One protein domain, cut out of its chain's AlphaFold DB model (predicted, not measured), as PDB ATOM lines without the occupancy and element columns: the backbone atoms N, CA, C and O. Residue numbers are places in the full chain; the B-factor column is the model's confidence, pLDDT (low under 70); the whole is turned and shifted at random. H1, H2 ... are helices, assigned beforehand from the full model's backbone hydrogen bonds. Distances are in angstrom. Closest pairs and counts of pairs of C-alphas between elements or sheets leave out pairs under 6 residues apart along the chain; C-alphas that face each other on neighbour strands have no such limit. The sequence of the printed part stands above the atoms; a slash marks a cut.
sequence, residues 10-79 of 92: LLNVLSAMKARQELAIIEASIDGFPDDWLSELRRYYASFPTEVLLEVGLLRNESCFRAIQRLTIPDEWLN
ATOM      1  N   LEU A  10     -59.411 -20.055 -55.706       96.69
ATOM      2  CA  LEU A  10     -59.193 -20.224 -54.274       96.69
ATOM      3  C   LEU A  10     -57.995 -21.142 -54.022       96.69
ATOM      4  O   LEU A  10     -57.122 -20.785 -53.236       96.69
ATOM      5  N   LEU A  11     -57.914 -22.277 -54.723       96.94
ATOM      6  CA  LEU A  11     -56.780 -23.192 -54.604       96.94
ATOM      7  C   LEU A  11     -55.463 -22.494 -54.964       96.94
ATOM      8  O   LEU A  11     -54.508 -22.587 -54.202       96.94
ATOM      9  N   ASN A  12     -55.427 -21.717 -56.047       95.75
ATOM     10  CA  ASN A  12     -54.238 -20.962 -56.445       95.75
ATOM     11  C   ASN A  12     -53.817 -19.927 -55.393       95.75
ATOM     12  O   ASN A  12     -52.629 -19.795 -55.108       95.75
ATOM     13  N   VAL A  13     -54.769 -19.224 -54.769       95.94
ATOM     14  CA  VAL A  13     -54.478 -18.280 -53.675       95.94
ATOM     15  C   VAL A  13     -53.908 -19.008 -52.453       95.94
ATOM     16  O   VAL A  13     -52.913 -18.561 -51.877       95.94
ATOM     17  N   LEU A  14     -54.501 -20.142 -52.065       96.75
ATOM     18  CA  LEU A  14     -54.016 -20.962 -50.951       96.75
ATOM     19  C   LEU A  14     -52.612 -21.516 -51.238       96.75
ATOM     20  O   LEU A  14     -51.730 -21.420 -50.383       96.75
ATOM     21  N   SER A  15     -52.372 -22.018 -52.450       96.56
ATOM     22  CA  SER A  15     -51.069 -22.522 -52.895       96.56
ATOM     23  C   SER A  15     -50.010 -21.423 -52.931       96.56
ATOM     24  O   SER A  15     -48.902 -21.624 -52.437       96.56
ATOM     25  N   ALA A  16     -50.343 -20.227 -53.424       96.00
ATOM     26  CA  ALA A  16     -49.427 -19.088 -53.427       96.00
ATOM     27  C   ALA A  16     -49.026 -18.667 -52.002       96.00
ATOM     28  O   ALA A  16     -47.868 -18.337 -51.747       96.00
ATOM     29  N   MET A  17     -49.970 -18.711 -51.056       96.62
ATOM     30  CA  MET A  17     -49.689 -18.477 -49.638       96.62
ATOM     31  C   MET A  17     -48.741 -19.531 -49.054       96.62
ATOM     32  O   MET A  17     -47.837 -19.175 -48.298       96.62
ATOM     33  N   LYS A  18     -48.909 -20.808 -49.416       96.62
ATOM     34  CA  LYS A  18     -48.028 -21.896 -48.963       96.62
ATOM     35  C   LYS A  18     -46.621 -21.780 -49.533       96.62
ATOM     36  O   LYS A  18     -45.666 -21.808 -48.767       96.62
ATOM     37  N   ALA A  19     -46.506 -21.523 -50.831       96.19
ATOM     38  CA  ALA A  19     -45.220 -21.292 -51.475       96.19
ATOM     39  C   ALA A  19     -44.468 -20.108 -50.839       96.19
ATOM     40  O   ALA A  19     -43.274 -20.207 -50.557       96.19
ATOM     41  N   ARG A  20     -45.159 -18.993 -50.535       96.25
ATOM     42  CA  ARG A  20     -44.525 -17.861 -49.835       96.25
ATOM     43  C   ARG A  20     -44.109 -18.222 -48.411       96.25
ATOM     44  O   ARG A  20     -43.048 -17.779 -47.982       96.25
ATOM     45  N   GLN A  21     -44.923 -18.990 -47.685       96.44
ATOM     46  CA  GLN A  21     -44.590 -19.457 -46.339       96.44
ATOM     47  C   GLN A  21     -43.309 -20.299 -46.347       96.44
ATOM     48  O   GLN A  21     -42.413 -20.035 -45.552       96.44
ATOM     49  N   GLU A  22     -43.208 -21.278 -47.247       95.62
ATOM     50  CA  GLU A  22     -42.020 -22.129 -47.389       95.62
ATOM     51  C   GLU A  22     -40.781 -21.308 -47.738       95.62
ATOM     52  O   GLU A  22     -39.751 -21.441 -47.077       95.62
ATOM     53  N   LEU A  23     -40.900 -20.400 -48.711       95.75
ATOM     54  CA  LEU A  23     -39.804 -19.516 -49.091       95.75
ATOM     55  C   LEU A  23     -39.345 -18.648 -47.915       95.75
ATOM     56  O   LEU A  23     -38.152 -18.587 -47.650       95.75
ATOM     57  N   ALA A  24     -40.270 -18.024 -47.181       95.00
ATOM     58  CA  ALA A  24     -39.930 -17.170 -46.045       95.00
ATOM     59  C   ALA A  24     -39.248 -17.952 -44.905       95.00
ATOM     60  O   ALA A  24     -38.354 -17.427 -44.249       95.00
ATOM     61  N   ILE A  25     -39.639 -19.213 -44.677       95.19
ATOM     62  CA  ILE A  25     -38.984 -20.094 -43.697       95.19
ATOM     63  C   ILE A  25     -37.556 -20.441 -44.140       95.19
ATOM     64  O   ILE A  25     -36.646 -20.440 -43.315       95.19
ATOM     65  N   ILE A  26     -37.353 -20.723 -45.431       95.25
ATOM     66  CA  ILE A  26     -36.020 -20.981 -45.987       95.25
ATOM     67  C   ILE A  26     -35.156 -19.717 -45.886       95.25
ATOM     68  O   ILE A  26     -34.035 -19.795 -45.391       95.25
ATOM     69  N   GLU A  27     -35.678 -18.557 -46.292       94.31
ATOM     70  CA  GLU A  27     -35.000 -17.258 -46.205       94.31
ATOM     71  C   GLU A  27     -34.563 -16.946 -44.768       94.31
ATOM     72  O   GLU A  27     -33.412 -16.581 -44.557       94.31
ATOM     73  N   ALA A  28     -35.416 -17.199 -43.772       93.38
ATOM     74  CA  ALA A  28     -35.094 -16.983 -42.360       93.38
ATOM     75  C   ALA A  28     -33.930 -17.848 -41.831       93.38
ATOM     76  O   ALA A  28     -33.408 -17.579 -40.751       93.38
ATOM     77  N   SER A  29     -33.513 -18.883 -42.570       92.62
ATOM     78  CA  SER A  29     -32.345 -19.710 -42.235       92.62
ATOM     79  C   SER A  29     -31.030 -19.217 -42.856       92.62
ATOM     80  O   SER A  29     -29.978 -19.798 -42.590       92.62
ATOM     81  N   ILE A  30     -31.074 -18.167 -43.684       94.56
ATOM     82  CA  ILE A  30     -29.931 -17.633 -44.432       94.56
ATOM     83  C   ILE A  30     -29.483 -16.307 -43.808       94.56
ATOM     84  O   ILE A  30     -30.267 -15.365 -43.691       94.56
ATOM     85  N   ASP A  31     -28.196 -16.198 -43.470       92.81
ATOM     86  CA  ASP A  31     -27.620 -14.963 -42.929       92.81
ATOM     87  C   ASP A  31     -27.853 -13.765 -43.868       92.81
ATOM     88  O   ASP A  31     -27.549 -13.806 -45.062       92.81
ATOM     89  N   GLY A  32     -28.370 -12.670 -43.306       88.62
ATOM     90  CA  GLY A  32     -28.658 -11.430 -44.034       88.62
ATOM     91  C   GLY A  32     -30.085 -11.311 -44.582       88.62
ATOM     92  O   GLY A  32     -30.446 -10.232 -45.055       88.62
ATOM     93  N   PHE A  33     -30.907 -12.359 -44.482       90.88
ATOM     94  CA  PHE A  33     -32.347 -12.293 -44.742       90.88
ATOM     95  C   PHE A  33     -33.145 -12.006 -43.456       90.88
ATOM     96  O   PHE A  33     -32.617 -12.162 -42.353       90.88
ATOM     97  N   PRO A  34     -34.413 -11.558 -43.567       89.00
ATOM     98  CA  PRO A  34     -35.288 -11.404 -42.408       89.00
ATOM     99  C   PRO A  34     -35.511 -12.741 -41.684       89.00
ATOM    100  O   PRO A  34     -35.875 -13.729 -42.317       89.00
ATOM    101  N   ASP A  35     -35.363 -12.751 -40.359       90.94
ATOM    102  CA  ASP A  35     -35.589 -13.925 -39.501       90.94
ATOM    103  C   ASP A  35     -37.076 -14.139 -39.140       90.94
ATOM    104  O   ASP A  35     -37.497 -15.242 -38.780       90.94
ATOM    105  N   ASP A  36     -37.904 -13.100 -39.280       94.06
ATOM    106  CA  ASP A  36     -39.340 -13.136 -38.993       94.06
ATOM    107  C   ASP A  36     -40.188 -13.515 -40.223       94.06
ATOM    108  O   ASP A  36     -40.883 -12.694 -40.839       94.06
ATOM    109  N   TRP A  37     -40.175 -14.808 -40.554       94.12
ATOM    110  CA  TRP A  37     -40.981 -15.370 -41.645       94.12
ATOM    111  C   TRP A  37     -42.493 -15.125 -41.471       94.12
ATOM    112  O   TRP A  37     -43.232 -15.041 -42.457       94.12
ATOM    113  N   LEU A  38     -42.981 -15.008 -40.228       95.12
ATOM    114  CA  LEU A  38     -44.406 -14.846 -39.943       95.12
ATOM    115  C   LEU A  38     -44.879 -13.437 -40.306       95.12
ATOM    116  O   LEU A  38     -45.952 -13.281 -40.901       95.12
ATOM    117  N   SER A  39     -44.085 -12.416 -39.977       94.62
ATOM    118  CA  SER A  39     -44.348 -11.043 -40.410       94.62
ATOM    119  C   SER A  39     -44.298 -10.906 -41.927       94.62
ATOM    120  O   SER A  39     -45.159 -10.235 -42.499       94.62
ATOM    121  N   GLU A  40     -43.363 -11.581 -42.596       94.12
ATOM    122  CA  GLU A  40     -43.286 -11.600 -44.061       94.12
ATOM    123  C   GLU A  40     -44.521 -12.234 -44.706       94.12
ATOM    124  O   GLU A  40     -45.128 -11.654 -45.612       94.12
ATOM    125  N   LEU A  41     -44.970 -13.379 -44.190       95.69
ATOM    126  CA  LEU A  41     -46.195 -14.020 -44.661       95.69
ATOM    127  C   LEU A  41     -47.429 -13.134 -44.429       95.69
ATOM    128  O   LEU A  41     -48.309 -13.042 -45.287       95.69
ATOM    129  N   ARG A  42     -47.494 -12.442 -43.285       96.19
ATOM    130  CA  ARG A  42     -48.576 -11.500 -42.971       96.19
ATOM    131  C   ARG A  42     -48.583 -10.302 -43.919       96.19
ATOM    132  O   ARG A  42     -49.659  -9.902 -44.367       96.19
ATOM    133  N   ARG A  43     -47.414  -9.739 -44.244       95.19
ATOM    134  CA  ARG A  43     -47.274  -8.656 -45.234       95.19
ATOM    135  C   ARG A  43     -47.733  -9.112 -46.612       95.19
ATOM    136  O   ARG A  43     -48.497  -8.400 -47.257       95.19
ATOM    137  N   TYR A  44     -47.343 -10.317 -47.021       95.44
ATOM    138  CA  TYR A  44     -47.780 -10.899 -48.286       95.44
ATOM    139  C   TYR A  44     -49.305 -11.060 -48.345       95.44
ATOM    140  O   TYR A  44     -49.935 -10.567 -49.278       95.44
ATOM    141  N   TYR A  45     -49.927 -11.619 -47.305       95.31
ATOM    142  CA  TYR A  45     -51.387 -11.729 -47.236       95.31
ATOM    143  C   TYR A  45     -52.094 -10.364 -47.280       95.31
ATOM    144  O   TYR A  45     -53.113 -10.196 -47.951       95.31
ATOM    145  N   ALA A  46     -51.540  -9.362 -46.590       94.00
ATOM    146  CA  ALA A  46     -52.067  -8.001 -46.600       94.00
ATOM    147  C   ALA A  46     -51.918  -7.302 -47.965       94.00
ATOM    148  O   ALA A  46     -52.688  -6.386 -48.252       94.00
ATOM    149  N   SER A  47     -50.966  -7.738 -48.798       95.12
ATOM    150  CA  SER A  47     -50.718  -7.181 -50.132       95.12
ATOM    151  C   SER A  47     -51.717  -7.638 -51.200       95.12
ATOM    152  O   SER A  47     -51.811  -7.000 -52.247       95.12
ATOM    153  N   PHE A  48     -52.481  -8.711 -50.957       93.38
ATOM    154  CA  PHE A  48     -53.455  -9.196 -51.934       93.38
ATOM    155  C   PHE A  48     -54.540  -8.154 -52.219       93.38
ATOM    156  O   PHE A  48     -55.104  -7.612 -51.263       93.38
ATOM    157  N   PRO A  49     -54.887  -7.903 -53.500       94.12
ATOM    158  CA  PRO A  49     -55.984  -7.012 -53.849       94.12
ATOM    159  C   PRO A  49     -57.280  -7.438 -53.159       94.12
ATOM    160  O   PRO A  49     -57.588  -8.629 -53.050       94.12
ATOM    161  N   THR A  50     -58.042  -6.461 -52.676       92.06
ATOM    162  CA  THR A  50     -59.298  -6.726 -51.962       92.06
ATOM    163  C   THR A  50     -60.290  -7.462 -52.864       92.06
ATOM    164  O   THR A  50     -61.009  -8.341 -52.403       92.06
ATOM    165  N   GLU A  51     -60.276  -7.154 -54.158       93.44
ATOM    166  CA  GLU A  51     -61.115  -7.756 -55.192       93.44
ATOM    167  C   GLU A  51     -60.846  -9.258 -55.322       93.44
ATOM    168  O   GLU A  51     -61.787 -10.045 -55.372       93.44
ATOM    169  N   VAL A  52     -59.569  -9.661 -55.296       91.81
ATOM    170  CA  VAL A  52     -59.164 -11.073 -55.363       91.81
ATOM    171  C   VAL A  52     -59.668 -11.824 -54.137       91.81
ATOM    172  O   VAL A  52     -60.249 -12.895 -54.277       91.81
ATOM    173  N   LEU A  53     -59.492 -11.253 -52.938       92.75
ATOM    174  CA  LEU A  53     -59.957 -11.869 -51.691       92.75
ATOM    175  C   LEU A  53     -61.479 -12.053 -51.680       92.75
ATOM    176  O   LEU A  53     -61.956 -13.131 -51.329       92.75
ATOM    177  N   LEU A  54     -62.229 -11.028 -52.100       92.12
ATOM    178  CA  LEU A  54     -63.688 -11.081 -52.186       92.12
ATOM    179  C   LEU A  54     -64.165 -12.116 -53.209       92.12
ATOM    180  O   LEU A  54     -65.103 -12.855 -52.919       92.12
ATOM    181  N   GLU A  55     -63.508 -12.201 -54.366       94.25
ATOM    182  CA  GLU A  55     -63.856 -13.162 -55.415       94.25
ATOM    183  C   GLU A  55     -63.727 -14.616 -54.940       94.25
ATOM    184  O   GLU A  55     -64.572 -15.451 -55.261       94.25
ATOM    185  N   VAL A  56     -62.702 -14.921 -54.140       94.88
ATOM    186  CA  VAL A  56     -62.502 -16.270 -53.589       94.88
ATOM    187  C   VAL A  56     -63.168 -16.480 -52.224       94.88
ATOM    188  O   VAL A  56     -63.051 -17.559 -51.652       94.88
ATOM    189  N   GLY A  57     -63.859 -15.470 -51.683       94.56
ATOM    190  CA  GLY A  57     -64.568 -15.536 -50.401       94.56
ATOM    191  C   GLY A  57     -63.680 -15.471 -49.152       94.56
ATOM    192  O   GLY A  57     -64.147 -15.772 -48.051       94.56
ATOM    193  N   LEU A  58     -62.407 -15.090 -49.283       94.75
ATOM    194  CA  LEU A  58     -61.491 -14.902 -48.157       94.75
ATOM    195  C   LEU A  58     -61.690 -13.522 -47.515       94.75
ATOM    196  O   LEU A  58     -61.956 -12.526 -48.185       94.75
ATOM    197  N   LEU A  59     -61.502 -13.445 -46.197       93.94
ATOM    198  CA  LEU A  59     -61.631 -12.201 -45.436       93.94
ATOM    199  C   LEU A  59     -60.282 -11.767 -44.882       93.94
ATOM    200  O   LEU A  59     -59.623 -12.554 -44.216       93.94
ATOM    201  N   ARG A  60     -59.916 -10.490 -45.043       92.25
ATOM    202  CA  ARG A  60     -58.677  -9.929 -44.478       92.25
ATOM    203  C   ARG A  60     -58.784  -9.752 -42.956       92.25
ATOM    204  O   ARG A  60     -58.934  -8.644 -42.449       92.25
ATOM    205  N   ASN A  61     -58.736 -10.860 -42.224       93.81
ATOM    206  CA  ASN A  61     -58.775 -10.906 -40.767       93.81
ATOM    207  C   ASN A  61     -57.843 -11.996 -40.211       93.81
ATOM    208  O   ASN A  61     -57.333 -12.848 -40.940       93.81
ATOM    209  N   GLU A  62     -57.626 -11.964 -38.895       94.25
ATOM    210  CA  GLU A  62     -56.710 -12.885 -38.216       94.25
ATOM    211  C   GLU A  62     -57.172 -14.350 -38.271       94.25
ATOM    212  O   GLU A  62     -56.332 -15.244 -38.335       94.25
ATOM    213  N   SER A  63     -58.486 -14.611 -38.274       94.69
ATOM    214  CA  SER A  63     -59.028 -15.979 -38.347       94.69
ATOM    215  C   SER A  63     -58.661 -16.636 -39.675       94.69
ATOM    216  O   SER A  63     -58.079 -17.719 -39.697       94.69
ATOM    217  N   CYS A  64     -58.913 -15.926 -40.778       94.94
ATOM    218  CA  CYS A  64     -58.596 -16.374 -42.126       94.94
ATOM    219  C   CYS A  64     -57.088 -16.564 -42.305       94.94
ATOM    220  O   CYS A  64     -56.648 -17.626 -42.739       94.94
ATOM    221  N   PHE A  65     -56.286 -15.585 -41.869       96.44
ATOM    222  CA  PHE A  65     -54.827 -15.687 -41.914       96.44
ATOM    223  C   PHE A  65     -54.311 -16.926 -41.171       96.44
ATOM    224  O   PHE A  65     -53.539 -17.702 -41.731       96.44
ATOM    225  N   ARG A  66     -54.773 -17.165 -39.936       96.25
ATOM    226  CA  ARG A  66     -54.359 -18.333 -39.141       96.25
ATOM    227  C   ARG A  66     -54.810 -19.653 -39.753       96.25
ATOM    228  O   ARG A  66     -54.061 -20.626 -39.688       96.25
ATOM    229  N   ALA A  67     -56.011 -19.705 -40.325       96.31
ATOM    230  CA  ALA A  67     -56.500 -20.894 -41.009       96.31
ATOM    231  C   ALA A  67     -55.640 -21.221 -42.236       96.31
ATOM    232  O   ALA A  67     -55.182 -22.352 -42.367       96.31
ATOM    233  N   ILE A  68     -55.318 -20.222 -43.069       96.06
ATOM    234  CA  ILE A  68     -54.405 -20.391 -44.211       96.06
ATOM    235  C   ILE A  68     -53.017 -20.815 -43.722       96.06
ATOM    236  O   ILE A  68     -52.446 -21.768 -44.241       96.06
ATOM    237  N   GLN A  69     -52.471 -20.163 -42.693       95.25
ATOM    238  CA  GLN A  69     -51.158 -20.495 -42.130       95.25
ATOM    239  C   GLN A  69     -51.083 -21.962 -41.672       95.25
ATOM    240  O   GLN A  69     -50.073 -22.622 -41.903       95.25
ATOM    241  N   ARG A  70     -52.148 -22.486 -41.056       95.69
ATOM    242  CA  ARG A  70     -52.216 -23.866 -40.538       95.69
ATOM    243  C   ARG A  70     -52.621 -24.907 -41.575       95.69
ATOM    244  O   ARG A  70     -52.449 -26.092 -41.317       95.69
ATOM    245  N   LEU A  71     -53.175 -24.480 -42.707       95.62
ATOM    246  CA  LEU A  71     -53.605 -25.377 -43.771       95.62
ATOM    247  C   LEU A  71     -52.420 -26.197 -44.292       95.62
ATOM    248  O   LEU A  71     -51.390 -25.638 -44.659       95.62
ATOM    249  N   THR A  72     -52.600 -27.502 -44.406       95.19
ATOM    250  CA  THR A  72     -51.797 -28.338 -45.299       95.19
ATOM    251  C   THR A  72     -52.673 -28.621 -46.504       95.19
ATOM    252  O   THR A  72     -53.782 -29.121 -46.322       95.19
ATOM    253  N   ILE A  73     -52.226 -28.252 -47.706       94.38
ATOM    254  CA  ILE A  73     -52.979 -28.527 -48.934       94.38
ATOM    255  C   ILE A  73     -52.818 -30.019 -49.239       94.38
ATOM    256  O   ILE A  73     -51.688 -30.449 -49.459       94.38
ATOM    257  N   PRO A  74     -53.897 -30.821 -49.220       95.00
ATOM    258  CA  PRO A  74     -53.810 -32.232 -49.565       95.00
ATOM    259  C   PRO A  74     -53.461 -32.414 -51.045       95.00
ATOM    260  O   PRO A  74     -53.972 -31.678 -51.893       95.00
ATOM    261  N   ASP A  75     -52.683 -33.449 -51.367       94.44
ATOM    262  CA  ASP A  75     -52.347 -33.800 -52.756       94.44
ATOM    263  C   ASP A  75     -53.597 -34.020 -53.617       94.44
ATOM    264  O   ASP A  75     -53.599 -33.732 -54.811       94.44
ATOM    265  N   GLU A  76     -54.688 -34.488 -53.011       95.69
ATOM    266  CA  GLU A  76     -55.983 -34.645 -53.672       95.69
ATOM    267  C   GLU A  76     -56.479 -33.327 -54.275       95.69
ATOM    268  O   GLU A  76     -56.975 -33.326 -55.395       95.69
ATOM    269  N   TRP A  77     -56.300 -32.189 -53.595       95.75
ATOM    270  CA  TRP A  77     -56.736 -30.892 -54.123       95.75
ATOM    271  C   TRP A  77     -55.914 -30.488 -55.345       95.75
ATOM    272  O   TRP A  77     -56.468 -29.969 -56.307       95.75
ATOM    273  N   LEU A  78     -54.604 -30.750 -55.314       94.25
ATOM    274  CA  LEU A  78     -53.673 -30.387 -56.386       94.25
ATOM    275  C   LEU A  78     -53.829 -31.271 -57.631       94.25
ATOM    276  O   LEU A  78     -53.578 -30.810 -58.740       94.25
ATOM    277  N   ASN A  79     -54.239 -32.528 -57.447       94.44
ATOM    278  CA  ASN A  79     -54.367 -33.508 -58.527       94.44
ATOM    279  C   ASN A  79     -55.806 -33.674 -59.050       94.44
ATOM    280  O   ASN A  79     -56.026 -34.416 -60.009       94.44
TER     281      ASN A  79
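What this domain is: This is residues 10 to 79 of the 92 residues of an uncharacterized protein of Alteromonas mediterranea (UniProt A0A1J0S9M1). One long helix, H1, forms the middle; H2 folds back along it as a helical hairpin, and H4 crosses it. The short H3 and H5 lie toward H1's first residues, H5 on the side away from H2. The printed part has 70 residues with five named helices, H1 to H5 in chain order, and no named strand: all helix. It is compact, radius of gyration of the C-alphas 12.7 A, spanning 38 by 28 by 18 A.

Where its parts are: H1, residues 10 to 27, begins at C-alpha 10 (-59.193, -20.224, -54.274) and is 25.7 A long. H2 is residues 37 to 47, 15.3 A; H3 50 to 55; H4 62 to 70, 12.1 A; H5 75 to 79, ending at C-alpha 79 (-54.367, -33.508, -58.527).

How they stand to each other: H1 touches H2, closest C-alphas Ala 24 and Trp 37, 4.9 A, opposite ways at a tilt of 36 degrees, only just steep. H1 touches H4 with residues 14 to 21 alone, closest C-alphas Leu 14 and Ile 68, 6.8 A. H1 and H3 are near each other. H3 and H5 are apart. In H1 to H5 every O i to N i+4 pair is within hydrogen-bond range.

The domain as a whole: The farthest C-alphas, Asp 31 and Glu 55, are 38.4 A apart. The printed part has no cut, no link is long, and no printed residue is under 70 in pLDDT.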